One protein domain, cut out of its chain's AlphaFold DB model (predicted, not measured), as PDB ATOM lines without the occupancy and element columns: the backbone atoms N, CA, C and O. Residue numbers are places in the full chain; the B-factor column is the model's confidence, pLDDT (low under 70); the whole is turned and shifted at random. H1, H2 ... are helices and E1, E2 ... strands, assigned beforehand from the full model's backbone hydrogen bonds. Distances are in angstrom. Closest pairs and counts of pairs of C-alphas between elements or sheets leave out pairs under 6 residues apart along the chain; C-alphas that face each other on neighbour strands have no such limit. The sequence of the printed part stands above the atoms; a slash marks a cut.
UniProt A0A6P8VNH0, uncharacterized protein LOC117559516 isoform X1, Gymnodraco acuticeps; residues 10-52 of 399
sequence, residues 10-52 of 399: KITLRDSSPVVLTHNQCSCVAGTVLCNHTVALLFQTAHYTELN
ATOM      1  N   LYS A  10     237.535 257.447 238.262       75.56
ATOM      2  CA  LYS A  10     239.002 257.437 238.249       75.56
ATOM      3  C   LYS A  10     239.499 256.545 237.119       75.56
ATOM      4  O   LYS A  10     239.023 255.423 236.962       75.56
ATOM      5  N   ILE A  11     240.469 257.040 236.358       80.12
ATOM      6  CA  ILE A  11     241.181 256.277 235.330       80.12
ATOM      7  C   ILE A  11     242.685 256.441 235.534       80.12
ATOM      8  O   ILE A  11     243.150 257.515 235.911       80.12
ATOM      9  N   THR A  12     243.439 255.375 235.289       81.12
ATOM     10  CA  THR A  12     244.903 255.391 235.306       81.12
ATOM     11  C   THR A  12     245.398 254.922 233.948       81.12
ATOM     12  O   THR A  12     245.070 253.815 233.510       81.12
ATOM     13  N   LEU A  13     246.173 255.776 233.286       81.94
ATOM     14  CA  LEU A  13     246.821 255.488 232.013       81.94
ATOM     15  C   LEU A  13     248.306 255.230 232.265       81.94
ATOM     16  O   LEU A  13     248.933 255.932 233.058       81.94
ATOM     17  N   ARG A  14     248.864 254.226 231.591       81.50
ATOM     18  CA  ARG A  14     250.309 254.020 231.541       81.50
ATOM     19  C   ARG A  14     250.859 254.743 230.323       81.50
ATOM     20  O   ARG A  14     250.456 254.441 229.198       81.50
ATOM     21  N   ASP A  15     251.811 255.634 230.565       78.94
ATOM     22  CA  ASP A  15     252.566 256.308 229.515       78.94
ATOM     23  C   ASP A  15     253.380 255.275 228.715       78.94
ATOM     24  O   ASP A  15     254.344 254.683 229.202       78.94
ATOM     25  N   SER A  16     252.864 254.927 227.539       78.94
ATOM     26  CA  SER A  16     253.371 253.903 226.624       78.94
ATOM     27  C   SER A  16     252.827 254.191 225.223       78.94
ATOM     28  O   SER A  16     251.861 254.936 225.082       78.94
ATOM     29  N   SER A  17     253.444 253.634 224.177       73.75
ATOM     30  CA  SER A  17     252.951 253.760 222.799       73.75
ATOM     31  C   SER A  17     252.593 252.370 222.259       73.75
ATOM     32  O   SER A  17     253.506 251.577 222.018       73.75
ATOM     33  N   PRO A  18     251.296 252.028 222.107       73.50
ATOM     34  CA  PRO A  18     250.112 252.856 222.373       73.50
ATOM     35  C   PRO A  18     249.831 253.038 223.874       73.50
ATOM     36  O   PRO A  18     250.226 252.201 224.683       73.50
ATOM     37  N   VAL A  19     249.119 254.109 224.243       77.25
ATOM     38  CA  VAL A  19     248.739 254.383 225.640       77.25
ATOM     39  C   VAL A  19     247.786 253.296 226.129       77.25
ATOM     40  O   VAL A  19     246.745 253.046 225.519       77.25
ATOM     41  N   VAL A  20     248.124 252.656 227.249       81.44
ATOM     42  CA  VAL A  20     247.350 251.539 227.807       81.44
ATOM     43  C   VAL A  20     246.568 252.001 229.036       81.44
ATOM     44  O   VAL A  20     247.137 252.530 229.994       81.44
ATOM     45  N   LEU A  21     245.258 251.743 229.045       80.94
ATOM     46  CA  LEU A  21     244.405 251.907 230.223       80.94
ATOM     47  C   LEU A  21     244.674 250.769 231.215       80.94
ATOM     48  O   LEU A  21     244.317 249.623 230.954       80.94
ATOM     49  N   THR A  22     245.284 251.073 232.362       81.31
ATOM     50  CA  THR A  22     245.638 250.052 233.364       81.31
ATOM     51  C   THR A  22     244.561 249.850 234.418       81.31
ATOM     52  O   THR A  22     244.410 248.751 234.942       81.31
ATOM     53  N   HIS A  23     243.827 250.909 234.765       80.25
ATOM     54  CA  HIS A  23     242.786 250.840 235.783       80.25
ATOM     55  C   HIS A  23     241.653 251.812 235.467       80.25
ATOM     56  O   HIS A  23     241.896 252.946 235.053       80.25
ATOM     57  N   ASN A  24     240.415 251.371 235.681       79.44
ATOM     58  CA  ASN A  24     239.238 252.222 235.632       79.44
ATOM     59  C   ASN A  24     238.306 251.883 236.797       79.44
ATOM     60  O   ASN A  24     238.167 250.723 237.177       79.44
ATOM     61  N   GLN A  25     237.696 252.914 237.371       78.44
ATOM     62  CA  GLN A  25     236.711 252.789 238.431       78.44
ATOM     63  C   GLN A  25     235.644 253.866 238.243       78.44
ATOM     64  O   GLN A  25     235.958 255.050 238.106       78.44
ATOM     65  N   CYS A  26     234.377 253.465 238.263       81.06
ATOM     66  CA  CYS A  26     233.238 254.377 238.210       81.06
ATOM     67  C   CYS A  26     232.213 253.972 239.273       81.06
ATOM     68  O   CYS A  26     231.968 252.790 239.470       81.06
ATOM     69  N   SER A  27     231.573 254.925 239.948       78.56
ATOM     70  CA  SER A  27     230.560 254.619 240.973       78.56
ATOM     71  C   SER A  27     229.176 254.244 240.408       78.56
ATOM     72  O   SER A  27     228.201 254.194 241.155       78.56
ATOM     73  N   CYS A  28     229.054 254.021 239.095       73.44
ATOM     74  CA  CYS A  28     227.807 253.588 238.456       73.44
ATOM     75  C   CYS A  28     227.569 252.076 238.620       73.44
ATOM     76  O   CYS A  28     228.484 251.332 238.956       73.44
ATOM     77  N   VAL A  29     226.365 251.601 238.284       71.19
ATOM     78  CA  VAL A  29     225.976 250.177 238.391       71.19
ATOM     79  C   VAL A  29     226.898 249.241 237.593       71.19
ATOM     80  O   VAL A  29     227.180 248.135 238.033       71.19
ATOM     81  N   ALA A  30     227.430 249.702 236.457       66.19
ATOM     82  CA  ALA A  30     228.391 248.962 235.630       66.19
ATOM     83  C   ALA A  30     229.865 249.254 235.997       66.19
ATOM     84  O   ALA A  30     230.760 249.037 235.192       66.19
ATOM     85  N   GLY A  31     230.123 249.809 237.182       61.22
ATOM     86  CA  GLY A  31     231.379 250.458 237.571       61.22
ATOM     87  C   GLY A  31     232.635 249.590 237.663       61.22
ATOM     88  O   GLY A  31     233.729 250.134 237.811       61.22
ATOM     89  N   THR A  32     232.474 248.269 237.596       61.03
ATOM     90  CA  THR A  32     233.547 247.262 237.612       61.03
ATOM     91  C   THR A  32     233.952 246.785 236.214       61.03
ATOM     92  O   THR A  32     234.910 246.028 236.079       61.03
ATOM     93  N   VAL A  33     233.239 247.226 235.175       64.88
ATOM     94  CA  VAL A  33     233.511 246.965 233.754       64.88
ATOM     95  C   VAL A  33     233.579 248.288 232.990       64.88
ATOM     96  O   VAL A  33     233.220 249.342 233.515       64.88
ATOM     97  N   LEU A  34     234.060 248.248 231.740       70.25
ATOM     98  CA  LEU A  34     234.184 249.434 230.894       70.25
ATOM     99  C   LEU A  34     232.794 250.022 230.598       70.25
ATOM    100  O   LEU A  34     232.097 249.596 229.678       70.25
ATOM    101  N   CYS A  35     232.363 250.980 231.412       77.44
ATOM    102  CA  CYS A  35     231.065 251.612 231.264       77.44
ATOM    103  C   CYS A  35     231.146 252.798 230.296       77.44
ATOM    104  O   CYS A  35     232.201 253.408 230.102       77.44
ATOM    105  N   ASN A  36     230.001 253.179 229.727       75.69
ATOM    106  CA  ASN A  36     229.929 254.305 228.794       75.69
ATOM    107  C   ASN A  36     230.427 255.626 229.407       75.69
ATOM    108  O   ASN A  36     230.912 256.481 228.676       75.69
ATOM    109  N   HIS A  37     230.373 255.787 230.734       73.69
ATOM    110  CA  HIS A  37     230.915 256.968 231.415       73.69
ATOM    111  C   HIS A  37     232.451 257.008 231.378       73.69
ATOM    112  O   HIS A  37     233.033 258.054 231.106       73.69
ATOM    113  N   THR A  38     233.116 255.866 231.585       75.50
ATOM    114  CA  THR A  38     234.577 255.748 231.452       75.50
ATOM    115  C   THR A  38     235.014 255.986 230.010       75.50
ATOM    116  O   THR A  38     235.997 256.684 229.775       75.50
ATOM    117  N   VAL A  39     234.260 255.461 229.040       78.00
ATOM    118  CA  VAL A  39     234.507 255.695 227.609       78.00
ATOM    119  C   VAL A  39     234.342 257.178 227.265       78.00
ATOM    120  O   VAL A  39     235.227 257.762 226.645       78.00
ATOM    121  N   ALA A  40     233.262 257.813 227.722       74.31
ATOM    122  CA  ALA A  40     233.023 259.237 227.510       74.31
ATOM    123  C   ALA A  40     234.147 260.109 228.097       74.31
ATOM    124  O   ALA A  40     234.595 261.041 227.436       74.31
ATOM    125  N   LEU A  41     234.654 259.770 229.288       78.62
ATOM    126  CA  LEU A  41     235.780 260.476 229.907       78.62
ATOM    127  C   LEU A  41     237.075 260.352 229.086       78.62
ATOM    128  O   LEU A  41     237.820 261.327 228.971       78.62
ATOM    129  N   LEU A  42     237.338 259.186 228.485       80.44
ATOM    130  CA  LEU A  42     238.495 258.982 227.606       80.44
ATOM    131  C   LEU A  42     238.376 259.810 226.320       80.44
ATOM    132  O   LEU A  42     239.327 260.499 225.958       80.44
ATOM    133  N   PHE A  43     237.203 259.811 225.675       79.94
ATOM    134  CA  PHE A  43     236.948 260.645 224.492       79.94
ATOM    135  C   PHE A  43     237.064 262.137 224.799       79.94
ATOM    136  O   PHE A  43     237.669 262.879 224.033       79.94
ATOM    137  N   GLN A  44     236.521 262.577 225.933       75.94
ATOM    138  CA  GLN A  44     236.594 263.971 226.352       75.94
ATOM    139  C   GLN A  44     238.041 264.406 226.619       75.94
ATOM    140  O   GLN A  44     238.456 265.466 226.161       75.94
ATOM    141  N   THR A  45     238.829 263.570 227.302       74.69
ATOM    142  CA  THR A  45     240.256 263.840 227.553       74.69
ATOM    143  C   THR A  45     241.061 263.894 226.251       74.69
ATOM    144  O   THR A  45     241.874 264.801 226.075       74.69
ATOM    145  N   ALA A  46     240.815 262.968 225.317       78.31
ATOM    146  CA  ALA A  46     241.459 262.971 224.003       78.31
ATOM    147  C   ALA A  46     241.127 264.249 223.220       78.31
ATOM    148  O   ALA A  46     242.026 264.926 222.728       78.31
ATOM    149  N   HIS A  47     239.852 264.638 223.204       75.25
ATOM    150  CA  HIS A  47     239.395 265.847 222.531       75.25
ATOM    151  C   HIS A  47     240.017 267.125 223.118       75.25
ATOM    152  O   HIS A  47     240.453 268.002 222.380       75.25
ATOM    153  N   TYR A  48     240.119 267.230 224.445       74.81
ATOM    154  CA  TYR A  48     240.776 268.377 225.086       74.81
ATOM    155  C   TYR A  48     242.282 268.430 224.817       74.81
ATOM    156  O   TYR A  48     242.842 269.521 224.716       74.81
ATOM    157  N   THR A  49     242.916 267.268 224.650       73.69
ATOM    158  CA  THR A  49     244.331 267.171 224.274       73.69
ATOM    159  C   THR A  49     244.554 267.647 222.838       73.69
ATOM    160  O   THR A  49     245.454 268.444 222.602       73.69
ATOM    161  N   GLU A  50     243.705 267.242 221.885       75.56
ATOM    162  CA  GLU A  50     243.762 267.731 220.493       75.56
ATOM    163  C   GLU A  50     243.584 269.253 220.395       75.56
ATOM    164  O   GLU A  50     244.184 269.902 219.540       75.56
ATOM    165  N   LEU A  51     242.786 269.829 221.294       70.38
ATOM    166  CA  LEU A  51     242.536 271.267 221.363       70.38
ATOM    167  C   LEU A  51     243.607 272.052 222.144       70.38
ATOM    168  O   LEU A  51     243.448 273.259 222.313       70.38
ATOM    169  N   ASN A  52     244.680 271.405 222.623       78.94
ATOM    170  CA  ASN A  52     245.732 272.015 223.452       78.94
ATOM    171  C   ASN A  52     245.186 272.809 224.659       78.94
ATOM    172  O   ASN A  52     245.738 273.840 225.045       78.94
TER     173      ASN A  52
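What this domain is: This is residues 10 to 52 of the 399 residues of the protein "uncharacterized protein LOC117559516 isoform X1" of Gymnodraco acuticeps (UniProt A0A6P8VNH0). What is the main picture? A two-stranded hairpin, E1 and E2, and one helix, H1, make a loose V: the helix packs on the hairpin with its residues 36 to 42, near the end of E2, while residues 43 to 52 stick out. What makes it up? The printed part has 43 residues, with two named strands and one named helix in the order E1, E2, H1; the sheet, E1 - E2, is antiparallel and the class is mixed, helices and strands. How spread out is it? It is elongated, 32 by 20 by 12 A, and only just loose, close to compact, with a radius of gyration of the C-alphas of 11.1 A.

Where its parts are: Where are the strands? E2 is residues 20 to 26, 17.8 A long, and E1 is residues 10 to 14, with C-alpha 10 at (239.002, 257.437, 238.249). Where is the helix? H1 is residues 36 to 50, 21.0 A long, and its C-alpha 50 is at (243.762, 267.731, 220.493).

How they stand to each other: How do the strands pair? E1 and E2 form a hairpin, antiparallel at 173 degrees between their directions. N 12 and O 23 are within hydrogen-bond range at 2.9 A, as are N 25 and O 10 at 2.9 A. Where does H1 come closest? The closest C-alphas of E2 and H1 are those of Cys 26 and Thr 38, 7.0 A apart; those of E1 and H1 are Ile 11 and Thr 38, 7.7 A apart. Is its backbone well formed? In H1 every O i to N i+4 pair is within hydrogen-bond range.

The domain as a whole: How large is it? The two C-alphas farthest apart, those of Val 29 and Asn 52, are 33.0 A apart. Are there cuts or long links? The printed part has no cut; the link from E1 to E2 is tight and that from E2 to H1 is short. Where is confidence low? Residues 30 to 33 have pLDDT under 70; the mean of the printed part is 75.9.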